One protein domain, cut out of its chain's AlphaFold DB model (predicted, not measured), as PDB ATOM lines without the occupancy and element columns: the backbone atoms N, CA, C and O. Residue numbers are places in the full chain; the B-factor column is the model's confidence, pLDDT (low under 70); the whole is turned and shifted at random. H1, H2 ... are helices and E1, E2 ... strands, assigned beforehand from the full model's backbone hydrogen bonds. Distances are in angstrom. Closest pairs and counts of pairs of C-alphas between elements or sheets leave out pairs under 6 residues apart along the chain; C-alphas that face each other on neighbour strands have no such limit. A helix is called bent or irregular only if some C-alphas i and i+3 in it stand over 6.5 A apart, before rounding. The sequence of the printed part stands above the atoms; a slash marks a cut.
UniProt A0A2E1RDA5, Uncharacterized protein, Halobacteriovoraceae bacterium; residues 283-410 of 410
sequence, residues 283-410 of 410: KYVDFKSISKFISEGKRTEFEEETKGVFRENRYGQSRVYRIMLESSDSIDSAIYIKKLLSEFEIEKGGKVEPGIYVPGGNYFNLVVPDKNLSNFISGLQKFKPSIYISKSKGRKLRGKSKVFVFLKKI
ATOM      1  N   LYS A 283     -44.256  15.960  -7.222       51.31
ATOM      2  CA  LYS A 283     -44.453  14.647  -6.599       51.31
ATOM      3  C   LYS A 283     -45.718  14.006  -7.160       51.31
ATOM      4  O   LYS A 283     -46.817  14.494  -6.909       51.31
ATOM      5  N   TYR A 284     -45.576  12.885  -7.859       53.91
ATOM      6  CA  TYR A 284     -46.714  12.063  -8.257       53.91
ATOM      7  C   TYR A 284     -46.896  10.941  -7.238       53.91
ATOM      8  O   TYR A 284     -45.990  10.140  -7.005       53.91
ATOM      9  N   VAL A 285     -48.071  10.914  -6.608       50.06
ATOM     10  CA  VAL A 285     -48.417   9.943  -5.556       50.06
ATOM     11  C   VAL A 285     -49.196   8.741  -6.120       50.06
ATOM     12  O   VAL A 285     -49.228   7.697  -5.480       50.06
ATOM     13  N   ASP A 286     -49.766   8.830  -7.335       52.38
ATOM     14  CA  ASP A 286     -50.611   7.770  -7.917       52.38
ATOM     15  C   ASP A 286     -50.176   7.344  -9.335       52.38
ATOM     16  O   ASP A 286     -50.075   8.157 -10.257       52.38
ATOM     17  N   PHE A 287     -49.978   6.039  -9.540       53.06
ATOM     18  CA  PHE A 287     -49.583   5.421 -10.808       53.06
ATOM     19  C   PHE A 287     -50.586   5.652 -11.950       53.06
ATOM     20  O   PHE A 287     -50.171   5.822 -13.099       53.06
ATOM     21  N   LYS A 288     -51.896   5.706 -11.660       55.91
ATOM     22  CA  LYS A 288     -52.922   5.954 -12.696       55.91
ATOM     23  C   LYS A 288     -52.764   7.329 -13.346       55.91
ATOM     24  O   LYS A 288     -53.034   7.485 -14.536       55.91
ATOM     25  N   SER A 289     -52.287   8.312 -12.582       57.41
ATOM     26  CA  SER A 289     -52.002   9.652 -13.101       57.41
ATOM     27  C   SER A 289     -50.769   9.664 -14.015       57.41
ATOM     28  O   SER A 289     -50.746  10.376 -15.015       57.41
ATOM     29  N   ILE A 290     -49.784   8.804 -13.736       57.56
ATOM     30  CA  ILE A 290     -48.522   8.712 -14.479       57.56
ATOM     31  C   ILE A 290     -48.708   7.987 -15.812       57.56
ATOM     32  O   ILE A 290     -48.219   8.470 -16.830       57.56
ATOM     33  N   SER A 291     -49.423   6.858 -15.842       53.47
ATOM     34  CA  SER A 291     -49.660   6.119 -17.093       53.47
ATOM     35  C   SER A 291     -50.451   6.955 -18.100       53.47
ATOM     36  O   SER A 291     -50.100   6.985 -19.280       53.47
ATOM     37  N   LYS A 292     -51.447   7.710 -17.619       54.94
ATOM     38  CA  LYS A 292     -52.205   8.688 -18.407       54.94
ATOM     39  C   LYS A 292     -51.336   9.872 -18.861       54.94
ATOM     40  O   LYS A 292     -51.409  10.289 -20.011       54.94
ATOM     41  N   PHE A 293     -50.448  10.378 -18.002       54.59
ATOM     42  CA  PHE A 293     -49.525  11.469 -18.349       54.59
ATOM     43  C   PHE A 293     -48.468  11.070 -19.394       54.59
ATOM     44  O   PHE A 293     -48.156  11.849 -20.303       54.59
ATOM     45  N   ILE A 294     -47.916   9.858 -19.287       57.72
ATOM     46  CA  ILE A 294     -46.922   9.321 -20.227       57.72
ATOM     47  C   ILE A 294     -47.554   9.095 -21.607       57.72
ATOM     48  O   ILE A 294     -46.903   9.377 -22.613       57.72
ATOM     49  N   SER A 295     -48.808   8.631 -21.666       53.97
ATOM     50  CA  SER A 295     -49.506   8.356 -22.926       53.97
ATOM     51  C   SER A 295     -50.057   9.612 -23.611       53.97
ATOM     52  O   SER A 295     -49.983   9.715 -24.834       53.97
ATOM     53  N   GLU A 296     -50.575  10.584 -22.854       46.44
ATOM     54  CA  GLU A 296     -51.250  11.757 -23.426       46.44
ATOM     55  C   GLU A 296     -50.299  12.929 -23.706       46.44
ATOM     56  O   GLU A 296     -50.614  13.795 -24.521       46.44
ATOM     57  N   GLY A 297     -49.137  12.996 -23.043       47.53
ATOM     58  CA  GLY A 297     -48.139  14.054 -23.245       47.53
ATOM     59  C   GLY A 297     -48.607  15.479 -22.898       47.53
ATOM     60  O   GLY A 297     -47.820  16.418 -23.052       47.53
ATOM     61  N   LYS A 298     -49.849  15.642 -22.427       40.31
ATOM     62  CA  LYS A 298     -50.514  16.916 -22.135       40.31
ATOM     63  C   LYS A 298     -50.238  17.398 -20.707       40.31
ATOM     64  O   LYS A 298     -50.017  16.606 -19.796       40.31
ATOM     65  N   ARG A 299     -50.253  18.725 -20.551       42.97
ATOM     66  CA  ARG A 299     -50.252  19.435 -19.262       42.97
ATOM     67  C   ARG A 299     -51.497  19.050 -18.456       42.97
ATOM     68  O   ARG A 299     -52.575  18.947 -19.036       42.97
ATOM     69  N   THR A 300     -51.346  18.799 -17.160       41.97
ATOM     70  CA  THR A 300     -52.450  18.401 -16.265       41.97
ATOM     71  C   THR A 300     -53.198  19.612 -15.704       41.97
ATOM     72  O   THR A 300     -52.566  20.627 -15.441       41.97
ATOM     73  N   GLU A 301     -54.495  19.477 -15.405       39.31
ATOM     74  CA  GLU A 301     -55.322  20.494 -14.707       39.31
ATOM     75  C   GLU A 301     -54.718  20.943 -13.356       39.31
ATOM     76  O   GLU A 301     -54.864  22.094 -12.955       39.31
ATOM     77  N   PHE A 302     -53.919  20.088 -12.706       40.16
ATOM     78  CA  PHE A 302     -53.154  20.431 -11.497       40.16
ATOM     79  C   PHE A 302     -52.086  21.529 -11.731       40.16
ATOM     80  O   PHE A 302     -51.752  22.278 -10.810       40.16
ATOM     81  N   GLU A 303     -51.569  21.667 -12.965       37.34
ATOM     82  CA  GLU A 303     -50.682  22.780 -13.363       37.34
ATOM     83  C   GLU A 303     -51.448  24.114 -13.478       37.34
ATOM     84  O   GLU A 303     -50.829  25.178 -13.426       37.34
ATOM     85  N   GLU A 304     -52.780  24.090 -13.628       42.09
ATOM     86  CA  GLU A 304     -53.600  25.301 -13.744       42.09
ATOM     87  C   GLU A 304     -54.063  25.849 -12.386       42.09
ATOM     88  O   GLU A 304     -54.143  27.072 -12.235       42.09
ATOM     89  N   GLU A 305     -54.294  24.986 -11.388       37.88
ATOM     90  CA  GLU A 305     -54.712  25.389 -10.033       37.88
ATOM     91  C   GLU A 305     -53.577  25.989  -9.185       37.88
ATOM     92  O   GLU A 305     -53.817  26.851  -8.342       37.88
ATOM     93  N   THR A 306     -52.319  25.609  -9.424       41.91
ATOM     94  CA  THR A 306     -51.161  26.058  -8.622       41.91
ATOM     95  C   THR A 306     -50.381  27.212  -9.265       41.91
ATOM     96  O   THR A 306     -49.149  27.270  -9.223       41.91
ATOM     97  N   LYS A 307     -51.094  28.197  -9.830       37.44
ATOM     98  CA  LYS A 307     -50.515  29.469 -10.304       37.44
ATOM     99  C   LYS A 307     -49.993  30.310  -9.128       37.44
ATOM    100  O   LYS A 307     -50.627  31.279  -8.727       37.44
ATOM    101  N   GLY A 308     -48.825  29.980  -8.576       39.00
ATOM    102  CA  GLY A 308     -48.163  30.906  -7.650       39.00
ATOM    103  C   GLY A 308     -46.932  30.436  -6.884       39.00
ATOM    104  O   GLY A 308     -46.143  31.290  -6.496       39.00
ATOM    105  N   VAL A 309     -46.720  29.132  -6.666       32.41
ATOM    106  CA  VAL A 309     -45.733  28.699  -5.644       32.41
ATOM    107  C   VAL A 309     -44.547  27.904  -6.202       32.41
ATOM    108  O   VAL A 309     -43.500  27.849  -5.566       32.41
ATOM    109  N   PHE A 310     -44.627  27.384  -7.430       37.00
ATOM    110  CA  PHE A 310     -43.520  26.644  -8.043       37.00
ATOM    111  C   PHE A 310     -43.200  27.205  -9.429       37.00
ATOM    112  O   PHE A 310     -43.978  27.075 -10.373       37.00
ATOM    113  N   ARG A 311     -42.044  27.867  -9.560       38.31
ATOM    114  CA  ARG A 311     -41.526  28.291 -10.865       38.31
ATOM    115  C   ARG A 311     -40.845  27.098 -11.521       38.31
ATOM    116  O   ARG A 311     -39.723  26.752 -11.178       38.31
ATOM    117  N   GLU A 312     -41.527  26.473 -12.478       42.69
ATOM    118  CA  GLU A 312     -40.851  25.571 -13.406       42.69
ATOM    119  C   GLU A 312     -39.716  26.312 -14.118       42.69
ATOM    120  O   GLU A 312     -39.897  27.428 -14.617       42.69
ATOM    121  N   ASN A 313     -38.565  25.652 -14.265       40.88
ATOM    122  CA  ASN A 313     -37.543  26.066 -15.219       40.88
ATOM    123  C   ASN A 313     -38.173  26.020 -16.630       40.88
ATOM    124  O   ASN A 313     -38.219  24.962 -17.265       40.88
ATOM    125  N   ARG A 314     -38.665  27.166 -17.135       43.06
ATOM    126  CA  ARG A 314     -39.343  27.317 -18.448       43.06
ATOM    127  C   ARG A 314     -38.542  26.774 -19.639       43.06
ATOM    128  O   ARG A 314     -39.106  26.585 -20.712       43.06
ATOM    129  N   TYR A 315     -37.246  26.518 -19.459       45.66
ATOM    130  CA  TYR A 315     -36.280  26.237 -20.523       45.66
ATOM    131  C   TYR A 315     -35.747  24.790 -20.563       45.66
ATOM    132  O   TYR A 315     -34.900  24.480 -21.400       45.66
ATOM    133  N   GLY A 316     -36.199  23.884 -19.687       52.19
ATOM    134  CA  GLY A 316     -35.751  22.483 -19.710       52.19
ATOM    135  C   GLY A 316     -36.426  21.661 -20.820       52.19
ATOM    136  O   GLY A 316     -37.649  21.540 -20.850       52.19
ATOM    137  N   GLN A 317     -35.639  21.074 -21.732       59.25
ATOM    138  CA  GLN A 317     -36.147  20.365 -22.923       59.25
ATOM    139  C   GLN A 317     -36.351  18.850 -22.726       59.25
ATOM    140  O   GLN A 317     -37.064  18.219 -23.513       59.25
ATOM    141  N   SER A 318     -35.735  18.246 -21.701       66.69
ATOM    142  CA  SER A 318     -35.772  16.796 -21.461       66.69
ATOM    143  C   SER A 318     -36.375  16.477 -20.098       66.69
ATOM    144  O   SER A 318     -35.890  16.976 -19.081       66.69
ATOM    145  N   ARG A 319     -37.391  15.605 -20.076       75.19
ATOM    146  CA  ARG A 319     -37.978  15.060 -18.845       75.19
ATOM    147  C   ARG A 319     -37.020  14.051 -18.211       75.19
ATOM    148  O   ARG A 319     -36.342  13.301 -18.917       75.19
ATOM    149  N   VAL A 320     -36.964  14.072 -16.891       80.06
ATOM    150  CA  VAL A 320     -36.155  13.196 -16.050       80.06
ATOM    151  C   VAL A 320     -37.061  12.655 -14.956       80.06
ATOM    152  O   VAL A 320     -37.711  13.430 -14.254       80.06
ATOM    153  N   TYR A 321     -37.088  11.337 -14.807       84.00
ATOM    154  CA  TYR A 321     -37.863  10.650 -13.781       84.00
ATOM    155  C   TYR A 321     -36.925  10.259 -12.641       84.00
ATOM    156  O   TYR A 321     -35.893   9.639 -12.880       84.00
ATOM    157  N   ARG A 322     -37.262  10.619 -11.406       82.31
ATOM    158  CA  ARG A 322     -36.560  10.200 -10.188       82.31
ATOM    159  C   ARG A 322     -37.518   9.325  -9.391       82.31
ATOM    160  O   ARG A 322     -38.614   9.759  -9.057       82.31
ATOM    161  N   ILE A 323     -37.134   8.084  -9.143       84.06
ATOM    162  CA  ILE A 323     -37.976   7.052  -8.549       84.06
ATOM    163  C   ILE A 323     -37.312   6.597  -7.255       84.06
ATOM    164  O   ILE A 323     -36.208   6.059  -7.273       84.06
ATOM    165  N   MET A 324     -37.994   6.805  -6.138       86.25
ATOM    166  CA  MET A 324     -37.568   6.329  -4.827       86.25
ATOM    167  C   MET A 324     -38.335   5.051  -4.506       86.25
ATOM    168  O   MET A 324     -39.567   5.047  -4.542       86.25
ATOM    169  N   LEU A 325     -37.606   3.980  -4.218       88.12
ATOM    170  CA  LEU A 325     -38.130   2.678  -3.829       88.12
ATOM    171  C   LEU A 325     -37.688   2.370  -2.405       88.12
ATOM    172  O   LEU A 325     -36.609   2.782  -1.983       88.12
ATOM    173  N   GLU A 326     -38.491   1.590  -1.701       86.19
ATOM    174  CA  GLU A 326     -38.200   1.135  -0.348       86.19
ATOM    175  C   GLU A 326     -38.241  -0.393  -0.302       86.19
ATOM    176  O   GLU A 326     -39.150  -1.012  -0.862       86.19
ATOM    177  N   SER A 327     -37.242  -1.015   0.331       85.31
ATOM    178  CA  SER A 327     -37.217  -2.467   0.517       85.31
ATOM    179  C   SER A 327     -36.465  -2.889   1.776       85.31
ATOM    180  O   SER A 327     -35.425  -2.322   2.107       85.31
ATOM    181  N   SER A 328     -36.982  -3.925   2.441       82.12
ATOM    182  CA  SER A 328     -36.324  -4.615   3.557       82.12
ATOM    183  C   SER A 328     -35.212  -5.560   3.089       82.12
ATOM    184  O   SER A 328     -34.263  -5.808   3.826       82.12
ATOM    185  N   ASP A 329     -35.303  -6.074   1.856       83.62
ATOM    186  CA  ASP A 329     -34.280  -6.932   1.251       83.62
ATOM    187  C   ASP A 329     -33.672  -6.247   0.027       83.62
ATOM    188  O   ASP A 329     -34.187  -6.308  -1.097       83.62
ATOM    189  N   SER A 330     -32.559  -5.554   0.256       78.56
ATOM    190  CA  SER A 330     -31.874  -4.781  -0.776       78.56
ATOM    191  C   SER A 330     -31.256  -5.647  -1.877       78.56
ATOM    192  O   SER A 330     -31.089  -5.144  -2.989       78.56
ATOM    193  N   ILE A 331     -30.907  -6.909  -1.598       82.00
ATOM    194  CA  ILE A 331     -30.188  -7.782  -2.539       82.00
ATOM    195  C   ILE A 331     -31.175  -8.350  -3.558       82.00
ATOM    196  O   ILE A 331     -31.025  -8.104  -4.758       82.00
ATOM    197  N   ASP A 332     -32.234  -9.007  -3.089       85.88
ATOM    198  CA  ASP A 332     -33.256  -9.605  -3.957       85.88
ATOM    199  C   ASP A 332     -33.972  -8.550  -4.802       85.88
ATOM    200  O   ASP A 332     -34.260  -8.740  -5.989       85.88
ATOM    201  N   SER A 333     -34.201  -7.380  -4.209       88.88
ATOM    202  CA  SER A 333     -34.817  -6.247  -4.896       88.88
ATOM    203  C   SER A 333     -33.913  -5.687  -5.995       88.88
ATOM    204  O   SER A 333     -34.395  -5.375  -7.085       88.88
ATOM    205  N   ALA A 334     -32.599  -5.603  -5.760       86.31
ATOM    206  CA  ALA A 334     -31.650  -5.177  -6.784       86.31
ATOM    207  C   ALA A 334     -31.543  -6.197  -7.928       86.31
ATOM    208  O   ALA A 334     -31.488  -5.796  -9.094       86.31
ATOM    209  N   ILE A 335     -31.568  -7.500  -7.622       89.62
ATOM    210  CA  ILE A 335     -31.600  -8.578  -8.626       89.62
ATOM    211  C   ILE A 335     -32.865  -8.467  -9.486       89.62
ATOM    212  O   ILE A 335     -32.788  -8.512 -10.715       89.62
ATOM    213  N   TYR A 336     -34.023  -8.252  -8.859       92.50
ATOM    214  CA  TYR A 336     -35.286  -8.065  -9.566       92.50
ATOM    215  C   TYR A 336     -35.255  -6.846 -10.499       92.50
ATOM    216  O   TYR A 336     -35.631  -6.958 -11.665       92.50
ATOM    217  N   ILE A 337     -34.743  -5.699 -10.035       91.44
ATOM    218  CA  ILE A 337     -34.612  -4.504 -10.881       91.44
ATOM    219  C   ILE A 337     -33.673  -4.783 -12.059       91.44
ATOM    220  O   ILE A 337     -34.025  -4.455 -13.188       91.44
ATOM    221  N   LYS A 338     -32.527  -5.447 -11.841       90.69
ATOM    222  CA  LYS A 338     -31.603  -5.838 -12.923       90.69
ATOM    223  C   LYS A 338     -32.275  -6.729 -13.973       90.69
ATOM    224  O   LYS A 338     -32.033  -6.539 -15.163       90.69
ATOM    225  N   LYS A 339     -33.170  -7.634 -13.560       93.06
ATOM    226  CA  LYS A 339     -33.988  -8.433 -14.486       93.06
ATOM    227  C   LYS A 339     -34.891  -7.544 -15.352       93.06
ATOM    228  O   LYS A 339     -34.892  -7.705 -16.571       93.06
ATOM    229  N   LEU A 340     -35.570  -6.559 -14.756       92.06
ATOM    230  CA  LEU A 340     -36.387  -5.594 -15.507       92.06
ATOM    231  C   LEU A 340     -35.552  -4.782 -16.510       92.06
ATOM    232  O   LEU A 340     -36.038  -4.477 -17.596       92.06
ATOM    233  N   LEU A 341     -34.294  -4.454 -16.183       91.94
ATOM    234  CA  LEU A 341     -33.410  -3.750 -17.121       91.94
ATOM    235  C   LEU A 341     -33.175  -4.565 -18.396       91.94
ATOM    236  O   LEU A 341     -33.257  -4.015 -19.492       91.94
ATOM    237  N   SER A 342     -32.920  -5.869 -18.245       89.38
ATOM    238  CA  SER A 342     -32.723  -6.773 -19.382       89.38
ATOM    239  C   SER A 342     -34.002  -7.006 -20.189       89.38
ATOM    240  O   SER A 342     -33.948  -7.039 -21.412       89.38
ATOM    241  N   GLU A 343     -35.153  -7.111 -19.519       91.94
ATOM    242  CA  GLU A 343     -36.454  -7.367 -20.148       91.94
ATOM    243  C   GLU A 343     -36.937  -6.193 -21.012       91.94
ATOM    244  O   GLU A 343     -37.542  -6.397 -22.061       91.94
ATOM    245  N   PHE A 344     -36.642  -4.959 -20.595       89.94
ATOM    246  CA  PHE A 344     -37.120  -3.741 -21.253       89.94
ATOM    247  C   PHE A 344     -36.053  -3.009 -22.080       89.94
ATOM    248  O   PHE A 344     -36.259  -1.839 -22.422       89.94
ATOM    249  N   GLU A 345     -34.939  -3.673 -22.405       88.25
ATOM    250  CA  GLU A 345     -33.830  -3.110 -23.194       88.25
ATOM    251  C   GLU A 345     -33.329  -1.764 -22.632       88.25
ATOM    252  O   GLU A 345     -33.105  -0.790 -23.356       88.25
ATOM    253  N   ILE A 346     -33.212  -1.675 -21.304       88.75
ATOM    254  CA  ILE A 346     -32.825  -0.440 -20.619       88.75
ATOM    255  C   ILE A 346     -31.307  -0.309 -20.612       88.75
ATOM    256  O   ILE A 346     -30.582  -1.196 -20.165       88.75
ATOM    257  N   GLU A 347     -30.823   0.847 -21.057       86.81
ATOM    258  CA  GLU A 347     -29.399   1.154 -21.124       86.81
ATOM    259  C   GLU A 347     -28.930   1.922 -19.883       86.81
ATOM    260  O   GLU A 347     -29.703   2.603 -19.202       86.81
ATOM    261  N   LYS A 348     -27.623   1.878 -19.613       84.00
ATOM    262  CA  LYS A 348     -27.006   2.724 -18.586       84.00
ATOM    263  C   LYS A 348     -26.961   4.190 -19.026       84.00
ATOM    264  O   LYS A 348     -26.563   4.509 -20.144       84.00
ATOM    265  N   GLY A 349     -27.339   5.094 -18.124       73.00
ATOM    266  CA  GLY A 349     -27.394   6.542 -18.365       73.00
ATOM    267  C   GLY A 349     -26.117   7.314 -18.043       73.00
ATOM    268  O   GLY A 349     -26.135   8.546 -18.010       73.00
ATOM    269  N   GLY A 350     -25.013   6.613 -17.792       71.12
ATOM    270  CA  GLY A 350     -23.730   7.205 -17.431       71.12
ATOM    271  C   GLY A 350     -22.619   6.163 -17.322       71.12
ATOM    272  O   GLY A 350     -22.731   5.054 -17.839       71.12
ATOM    273  N   LYS A 351     -21.534   6.539 -16.640       64.75
ATOM    274  CA  LYS A 351     -20.361   5.675 -16.411       64.75
ATOM    275  C   LYS A 351     -20.561   4.672 -15.265       64.75
ATOM    276  O   LYS A 351     -19.830   3.695 -15.193       64.75
ATOM    277  N   VAL A 352     -21.523   4.937 -14.381       62.47
ATOM    278  CA  VAL A 352     -21.828   4.137 -13.186       62.47
ATOM    279  C   VAL A 352     -22.672   2.930 -13.591       62.47
ATOM    280  O   VAL A 352     -23.690   3.094 -14.268       62.47
ATOM    281  N   GLU A 353     -22.252   1.735 -13.182       77.69
ATOM    282  CA  GLU A 353     -23.018   0.513 -13.421       77.69
ATOM    283  C   GLU A 353     -24.350   0.535 -12.641       77.69
ATOM    284  O   GLU A 353     -24.383   0.926 -11.469       77.69
ATOM    285  N   PRO A 354     -25.482   0.155 -13.260       81.94
ATOM    286  CA  PRO A 354     -26.771   0.158 -12.576       81.94
ATOM    287  C   PRO A 354     -26.827  -0.815 -11.387       81.94
ATOM    288  O   PRO A 354     -26.483  -1.994 -11.501       81.94
ATOM    289  N   GLY A 355     -27.348  -0.338 -10.256       79.69
ATOM    290  CA  GLY A 355     -27.509  -1.129  -9.036       79.69
ATOM    291  C   GLY A 355     -26.257  -1.170  -8.170       79.69
ATOM    292  O   GLY A 355     -26.062  -2.143  -7.446       79.69
ATOM    293  N   ILE A 356     -25.409  -0.144  -8.269       77.50
ATOM    294  CA  ILE A 356     -24.299   0.071  -7.341       77.50
ATOM    295  C   ILE A 356     -24.861   0.463  -5.974       77.50
ATOM    296  O   ILE A 356     -25.756   1.308  -5.874       77.50
ATOM    297  N   TYR A 357     -24.314  -0.157  -4.932       76.06
ATOM    298  CA  TYR A 357     -24.614   0.200  -3.556       76.06
ATOM    299  C   TYR A 357     -24.003   1.564  -3.220       76.06
ATOM    300  O   TYR A 357     -22.835   1.834  -3.497       76.06
ATOM    301  N   VAL A 358     -24.812   2.427  -2.625       73.69
ATOM    302  CA  VAL A 358     -24.457   3.745  -2.100       73.69
ATOM    303  C   VAL A 358     -24.967   3.837  -0.657       73.69
ATOM    304  O   VAL A 358     -25.885   3.096  -0.296       73.69
ATOM    305  N   PRO A 359     -24.426   4.725   0.195       67.75
ATOM    306  CA  PRO A 359     -24.926   4.877   1.559       67.75
ATOM    307  C   PRO A 359     -26.454   5.057   1.587       67.75
ATOM    308  O   PRO A 359     -26.997   5.990   0.993       67.75
ATOM    309  N   GLY A 360     -27.145   4.113   2.232       74.12
ATOM    310  CA  GLY A 360     -28.605   4.072   2.339       74.12
ATOM    311  C   GLY A 360     -29.353   3.245   1.282       74.12
ATOM    312  O   GLY A 360     -30.567   3.092   1.425       74.12
ATOM    313  N   GLY A 361     -28.707   2.687   0.247       84.00
ATOM    314  CA  GLY A 361     -29.430   1.904  -0.762       84.00
ATOM    315  C   GLY A 361     -28.687   1.556  -2.055       84.00
ATOM    316  O   GLY A 361     -27.494   1.778  -2.194       84.00
ATOM    317  N   ASN A 362     -29.408   1.025  -3.045       85.50
ATOM    318  CA  ASN A 362     -28.876   0.769  -4.388       85.50
ATOM    319  C   ASN A 362     -29.333   1.847  -5.372       85.50
ATOM    320  O   ASN A 362     -30.516   2.181  -5.430       85.50
ATOM    321  N   TYR A 363     -28.415   2.351  -6.190       85.94
ATOM    322  CA  TYR A 363     -28.692   3.412  -7.152       85.94
ATOM    323  C   TYR A 363     -28.596   2.928  -8.601       85.94
ATOM    324  O   TYR A 363     -27.681   2.199  -8.984       85.94
ATOM    325  N   PHE A 364     -29.532   3.379  -9.433       88.88
ATOM    326  CA  PHE A 364     -29.597   3.065 -10.854       88.88
ATOM    327  C   PHE A 364     -29.733   4.361 -11.657       88.88
ATOM    328  O   PHE A 364     -30.688   5.118 -11.482       88.88
ATOM    329  N   ASN A 365     -28.794   4.596 -12.574       87.38
ATOM    330  CA  ASN A 365     -28.871   5.667 -13.565       87.38
ATOM    331  C   ASN A 365     -29.141   5.051 -14.938       87.38
ATOM    332  O   ASN A 365     -28.275   4.382 -15.508       87.38
ATOM    333  N   LEU A 366     -30.346   5.266 -15.450       89.88
ATOM    334  CA  LEU A 366     -30.902   4.521 -16.567       89.88
ATOM    335  C   LEU A 366     -31.332   5.452 -17.698       89.88
ATOM    336  O   LEU A 366     -31.798   6.576 -17.490       89.88
ATOM    337  N   VAL A 367     -31.230   4.937 -18.915       89.56
ATOM    338  CA  VAL A 367     -31.836   5.507 -20.111       89.56
ATOM    339  C   VAL A 367     -32.844   4.491 -20.627       89.56
ATOM    340  O   VAL A 367     -32.486   3.422 -21.114       89.56
ATOM    341  N   VAL A 368     -34.119   4.839 -20.495       89.31
ATOM    342  CA  VAL A 368     -35.246   3.949 -20.779       89.31
ATOM    343  C   VAL A 368     -35.895   4.372 -22.095       89.31
ATOM    344  O   VAL A 368     -36.237   5.550 -22.234       89.31
ATOM    345  N   PRO A 369     -36.090   3.468 -23.071       89.19
ATOM    346  CA  PRO A 369     -36.881   3.768 -24.262       89.19
ATOM    347  C   PRO A 369     -38.289   4.243 -23.887       89.19
ATOM    348  O   PRO A 369     -38.955   3.615 -23.067       89.19
ATOM    349  N   ASP A 370     -38.779   5.316 -24.514       84.25
ATOM    350  CA  ASP A 370     -40.080   5.915 -24.163       84.25
ATOM    351  C   ASP A 370     -41.233   4.901 -24.301       84.25
ATOM    352  O   ASP A 370     -42.177   4.918 -23.513       84.25
ATOM    353  N   LYS A 371     -41.114   3.958 -25.249       87.88
ATOM    354  CA  LYS A 371     -42.063   2.848 -25.454       87.88
ATOM    355  C   LYS A 371     -42.147   1.892 -24.258       87.88
ATOM    356  O   LYS A 371     -43.212   1.346 -23.993       87.88
ATOM    357  N   ASN A 372     -41.041   1.713 -23.537       89.62
ATOM    358  CA  ASN A 372     -40.918   0.746 -22.445       89.62
ATOM    359  C   ASN A 372     -41.029   1.404 -21.065       89.62
ATOM    360  O   ASN A 372     -41.164   0.708 -20.063       89.62
ATOM    361  N   LEU A 373     -41.020   2.739 -20.997       85.50
ATOM    362  CA  LEU A 373     -41.035   3.496 -19.748       85.50
ATOM    363  C   LEU A 373     -42.234   3.152 -18.854       85.50
ATOM    364  O   LEU A 373     -42.058   2.922 -17.660       85.50
ATOM    365  N   SER A 374     -43.439   3.076 -19.428       84.44
ATOM    366  CA  SER A 374     -44.651   2.738 -18.668       84.44
ATOM    367  C   SER A 374     -44.572   1.330 -18.071       84.44
ATOM    368  O   SER A 374     -44.884   1.132 -16.897       84.44
ATOM    369  N   ASN A 375     -44.110   0.351 -18.852       86.50
ATOM    370  CA  ASN A 375     -44.002  -1.041 -18.408       86.50
ATOM    371  C   ASN A 375     -42.897  -1.208 -17.359       86.50
ATOM    372  O   ASN A 375     -43.105  -1.877 -16.349       86.50
ATOM    373  N   PHE A 376     -41.768  -0.518 -17.534       91.31
ATOM    374  CA  PHE A 376     -40.694  -0.496 -16.548       91.31
ATOM    375  C   PHE A 376     -41.166   0.065 -15.201       91.31
ATOM    376  O   PHE A 376     -40.999  -0.585 -14.171       91.31
ATOM    377  N   ILE A 377     -41.822   1.232 -15.202       86.81
ATOM    378  CA  ILE A 377     -42.378   1.831 -13.977       86.81
ATOM    379  C   ILE A 377     -43.436   0.910 -13.349       86.81
ATOM    380  O   ILE A 377     -43.506   0.806 -12.126       86.81
ATOM    381  N   SER A 378     -44.221   0.198 -14.169       85.38
ATOM    382  CA  SER A 378     -45.194  -0.798 -13.690       85.38
ATOM    383  C   SER A 378     -44.517  -1.945 -12.938       85.38
ATOM    384  O   SER A 378     -44.976  -2.322 -11.864       85.38
ATOM    385  N   GLY A 379     -43.389  -2.455 -13.442       86.75
ATOM    386  CA  GLY A 379     -42.601  -3.485 -12.755       86.75
ATOM    387  C   GLY A 379     -42.076  -3.028 -11.388       86.75
ATOM    388  O   GLY A 379     -41.994  -3.819 -10.451       86.75
ATOM    389  N   LEU A 380     -41.795  -1.732 -11.226       88.62
ATOM    390  CA  LEU A 380     -41.332  -1.165  -9.955       88.62
ATOM    391  C   LEU A 380     -42.446  -0.978  -8.911       88.62
ATOM    392  O   LEU A 380     -42.134  -0.720  -7.748       88.62
ATOM    393  N   GLN A 381     -43.728  -1.146  -9.267       84.69
ATOM    394  CA  GLN A 381     -44.855  -0.967  -8.336       84.69
ATOM    395  C   GLN A 381     -44.779  -1.851  -7.094       84.69
ATOM    396  O   GLN A 381     -45.283  -1.461  -6.039       84.69
ATOM    397  N   LYS A 382     -44.122  -3.014  -7.197       83.38
ATOM    398  CA  LYS A 382     -43.903  -3.926  -6.068       83.38
ATOM    399  C   LYS A 382     -43.290  -3.217  -4.850       83.38
ATOM    400  O   LYS A 382     -43.561  -3.617  -3.724       83.38
ATOM    401  N   PHE A 383     -42.523  -2.147  -5.071       82.69
ATOM    402  CA  PHE A 383     -41.826  -1.385  -4.032       82.69
ATOM    403  C   PHE A 383     -42.517  -0.067  -3.648       82.69
ATOM    404  O   PHE A 383     -41.880   0.786  -3.037       82.69
ATOM    405  N   LYS A 384     -43.788   0.132  -4.037       81.25
ATOM    406  CA  LYS A 384     -44.567   1.362  -3.776       81.25
ATOM    407  C   LYS A 384     -43.777   2.646  -4.121       81.25
ATOM    408  O   LYS A 384     -43.503   3.461  -3.241       81.25
ATOM    409  N   PRO A 385     -43.385   2.823  -5.396       80.38
ATOM    410  CA  PRO A 385     -42.464   3.875  -5.809       80.38
ATOM    411  C   PRO A 385     -43.019   5.277  -5.542       80.38
ATOM    412  O   PRO A 385     -44.143   5.583  -5.934       80.38
ATOM    413  N   SER A 386     -42.195   6.164  -4.980       76.75
ATOM    414  CA  SER A 386     -42.433   7.613  -5.039       76.75
ATOM    415  C   SER A 386     -41.746   8.188  -6.276       76.75
ATOM    416  O   SER A 386     -40.531   8.051  -6.421       76.75
ATOM    417  N   ILE A 387     -42.510   8.814  -7.174       76.00
ATOM    418  CA  ILE A 387     -42.011   9.266  -8.480       76.00
ATOM    419  C   ILE A 387     -42.031  10.792  -8.545       76.00
ATOM    420  O   ILE A 387     -43.061  11.432  -8.331       76.00
ATOM    421  N   TYR A 388     -40.886  11.365  -8.895       76.69
ATOM    422  CA  TYR A 388     -40.680  12.792  -9.089       76.69
ATOM    423  C   TYR A 388     -40.282  13.044 -10.539       76.69
ATOM    424  O   TYR A 388     -39.419  12.352 -11.086       76.69
ATOM    425  N   ILE A 389     -40.902  14.036 -11.175       73.12
ATOM    426  CA  ILE A 389     -40.577  14.418 -12.553       73.12
ATOM    427  C   ILE A 389     -39.939  15.801 -12.536       73.12
ATOM    428  O   ILE A 389     -40.484  16.741 -11.964       73.12
ATOM    429  N   SER A 390     -38.785  15.920 -13.188       72.62
ATOM    430  CA  SER A 390     -38.069  17.184 -13.373       72.62
ATOM    431  C   SER A 390     -37.740  17.420 -14.849       72.62
ATOM    432  O   SER A 390     -37.712  16.496 -15.669       72.62
ATOM    433  N   LYS A 391     -37.501  18.683 -15.211       71.94
ATOM    434  CA  LYS A 391     -37.017  19.085 -16.538       71.94
ATOM    435  C   LYS A 391     -35.541  19.453 -16.424       71.94
ATOM    436  O   LYS A 391     -35.195  20.378 -15.700       71.94
ATOM    437  N   SER A 392     -34.677  18.759 -17.162       66.31
ATOM    438  CA  SER A 392     -33.232  19.033 -17.164       66.31
ATOM    439  C   SER A 392     -32.812  19.936 -18.327       66.31
ATOM    440  O   SER A 392     -33.346  19.843 -19.440       66.31
ATOM    441  N   LYS A 393     -31.821  20.801 -18.071       56.84
ATOM    442  CA  LYS A 393     -31.087  21.546 -19.103       56.84
ATOM    443  C   LYS A 393     -30.063  20.592 -19.726       56.84
ATOM    444  O   LYS A 393     -29.038  20.286 -19.131       56.84
ATOM    445  N   GLY A 394     -30.374  20.052 -20.901       61.03
ATOM    446  CA  GLY A 394     -29.503  19.115 -21.606       61.03
ATOM    447  C   GLY A 394     -30.102  18.655 -22.931       61.03
ATOM    448  O   GLY A 394     -31.293  18.840 -23.183       61.03
ATOM    449  N   ARG A 395     -29.271  18.047 -23.787       61.56
ATOM    450  CA  ARG A 395     -29.717  17.497 -25.074       61.56
ATOM    451  C   ARG A 395     -30.775  16.418 -24.827       61.56
ATOM    452  O   ARG A 395     -30.488  15.408 -24.186       61.56
ATOM    453  N   LYS A 396     -31.986  16.631 -25.348       71.25
ATOM    454  CA  LYS A 396     -33.069  15.645 -25.299       71.25
ATOM    455  C   LYS A 396     -32.633  14.376 -26.030       71.25
ATOM    456  O   LYS A 396     -32.234  14.431 -27.195       71.25
ATOM    457  N   LEU A 397     -32.714  13.240 -25.346       75.25
ATOM    458  CA  LEU A 397     -32.509  11.935 -25.964       75.25
ATOM    459  C   LEU A 397     -33.760  11.607 -26.791       75.25
ATOM    460  O   LEU A 397     -34.886  11.709 -26.311       75.25
ATOM    461  N   ARG A 398     -33.586  11.305 -28.079       77.56
ATOM    462  CA  ARG A 398     -34.720  11.068 -28.981       77.56
ATOM    463  C   ARG A 398     -35.302   9.678 -28.709       77.56
ATOM    464  O   ARG A 398     -34.603   8.691 -28.902       77.56
ATOM    465  N   GLY A 399     -36.566   9.614 -28.288       82.31
ATOM    466  CA  GLY A 399     -37.275   8.355 -28.020       82.31
ATOM    467  C   GLY A 399     -36.818   7.620 -26.757       82.31
ATOM    468  O   GLY A 399     -37.124   6.438 -26.601       82.31
ATOM    469  N   LYS A 400     -36.046   8.288 -25.891       85.56
ATOM    470  CA  LYS A 400     -35.514   7.742 -24.644       85.56
ATOM    471  C   LYS A 400     -35.647   8.785 -23.534       85.56
ATOM    472  O   LYS A 400     -35.401   9.973 -23.753       85.56
ATOM    473  N   SER A 401     -35.940   8.324 -22.330       84.06
ATOM    474  CA  SER A 401     -36.090   9.129 -21.123       84.06
ATOM    475  C   SER A 401     -35.016   8.771 -20.099       84.06
ATOM    476  O   SER A 401     -34.647   7.608 -19.950       84.06
ATOM    477  N   LYS A 402     -34.510   9.774 -19.372       85.88
ATOM    478  CA  LYS A 402     -33.591   9.534 -18.250       85.88
ATOM    479  C   LYS A 402     -34.391   9.149 -17.015       85.88
ATOM    480  O   LYS A 402     -35.319   9.870 -16.642       85.88
ATOM    481  N   VAL A 403     -34.010   8.046 -16.384       87.69
ATOM    482  CA  VAL A 403     -34.654   7.535 -15.176       87.69
ATOM    483  C   VAL A 403     -33.592   7.261 -14.122       87.69
ATOM    484  O   VAL A 403     -32.631   6.537 -14.356       87.69
ATOM    485  N   PHE A 404     -33.779   7.842 -12.948       88.44
ATOM    486  CA  PHE A 404     -32.977   7.589 -11.766       88.44
ATOM    487  C   PHE A 404     -33.808   6.768 -10.798       88.44
ATOM    488  O   PHE A 404     -34.920   7.172 -10.471       88.44
ATOM    489  N   VAL A 405     -33.285   5.635 -10.342       88.88
ATOM    490  CA  VAL A 405     -33.942   4.805  -9.330       88.88
ATOM    491  C   VAL A 405     -33.037   4.720  -8.114       88.88
ATOM    492  O   VAL A 405     -31.860   4.388  -8.244       88.88
ATOM    493  N   PHE A 406     -33.574   5.011  -6.939       88.62
ATOM    494  CA  PHE A 406     -32.891   4.819  -5.668       88.62
ATOM    495  C   PHE A 406     -33.699   3.846  -4.818       88.62
ATOM    496  O   PHE A 406     -34.821   4.143  -4.423       88.62
ATOM    497  N   LEU A 407     -33.130   2.673  -4.569       88.00
ATOM    498  CA  LEU A 407     -33.700   1.630  -3.734       88.00
ATOM    499  C   LEU A 407     -33.142   1.763  -2.324       88.00
ATOM    500  O   LEU A 407     -32.057   1.260  -2.039       88.00
ATOM    501  N   LYS A 408     -33.889   2.440  -1.458       85.62
ATOM    502  CA  LYS A 408     -33.550   2.626  -0.054       85.62
ATOM    503  C   LYS A 408     -33.693   1.304   0.704       85.62
ATOM    504  O   LYS A 408     -34.728   0.644   0.600       85.62
ATOM    505  N   LYS A 409     -32.665   0.948   1.474       81.38
ATOM    506  CA  LYS A 409     -32.729  -0.149   2.447       81.38
ATOM    507  C   LYS A 409     -33.406   0.372   3.719       81.38
ATOM    508  O   LYS A 409     -32.992   1.418   4.223       81.38
ATOM    509  N   ILE A 410     -34.461  -0.305   4.172       75.06
ATOM    510  CA  ILE A 410     -35.136  -0.028   5.454       75.06
ATOM    511  C   ILE A 410     -34.561  -0.925   6.541       75.06
ATOM    512  O   ILE A 410     -34.321  -2.116   6.235       75.06
TER     513      ILE A 410
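Overview. This is residues 283 to 410 of the 410 residues of an uncharacterized protein of Halobacteriovoraceae bacterium (UniProt A0A2E1RDA5). A strongly twisted sheet of five strands has two helices, H3 and H4, side by side over one face, while its other face bears no named helix. H1 stands beyond H4, so that H3, H4 and H1 make a row, and residues 301 to 311, with the short H2, stick out as a loop. The 128 printed residues have four named helices and five named strands, in the order H1 H2 E1 H3 E2 E3 H4 E4 E5; the class is mixed, helices and strands. The sheet order is E2 E3 E5 E1 E4, mixed, with E5 and E1 parallel and the other neighbours antiparallel. The whole is compact, with a radius of gyration of the C-alphas of 14.9 A and spans of 43 by 30 by 26 A.

Arrangement. H1, residues 287 to 296, is only just not on the sheet, with 4 pairs of C-alphas within 10 A. H2 is residues 302 to 305. E1, residues 318 to 327, is an inner strand. H3, residues 330 to 343, is over E3, residues 361 to 369, and E5, residues 400 to 409, at a height over the sheet of 9.5 A; the closest C-alphas of H3 and E3 are those of Ala 334 and Asn 362, 7.0 A apart. E2, residues 356 to 358, forms a hairpin with E3, N 358 and O 361 being 2.8 A apart. H4, residues 370 to 383, is on the same face as H3, two layers with the sheet, at a height of 8.4 A. Residues 376 to 380 of H4 touch H3, the closest C-alphas being those of Leu 340 and Phe 376, 6.8 A apart, at a shallow tilt of 22 degrees, opposite ways. H1 and H4 are close but not clearly touching, C-alphas 291 and 374 being the closest at 6.2 A. E4, residues 386 to 392, is antiparallel to E1, with N 322 and O 388 2.8 A apart. E5 is antiparallel to E3, with N 364 and O 405 2.8 A apart, and parallel to E1, with N 323 and O 404 2.7 A apart. E1, H3, E2, with E3 and E5 between the two strands in the sheet, and E3, H4, E4, with E5 and E1 between them, are split strand-helix-strand units, each two strands of one sheet that are not neighbours, with a helix between them along the chain; both crossovers are right-handed. Every O i to N i+4 pair is within hydrogen-bond range in H1 and H3, and 6 of 10 in H4; H2 is too short for one.

Along the chain. H1 begins at C-alpha 287, (-49.583, 5.421, -10.808), and is 14.2 A long. E1 is 29.3 A, H3 20.1 A, E3 24.7 A, H4 21.5 A and E4 19.0 A long. H4 is irregular, C-alphas 371 and 374 being 7.3 A apart. E5, 28.4 A long, ends at C-alpha 409, (-32.729, -0.149, 2.447).

Size, cuts and confidence. The printed part has no cut, and the C-alphas of Gly 308 and Asp 332, the two farthest apart, are 43.3 A from each other. The links from H2 to E1 and from H3 to E2 are long, 12 residues each. The mean pLDDT of the printed part is 72.5; residues 283 to 318, 351 to 352, 359 and 392 to 395 are under 70.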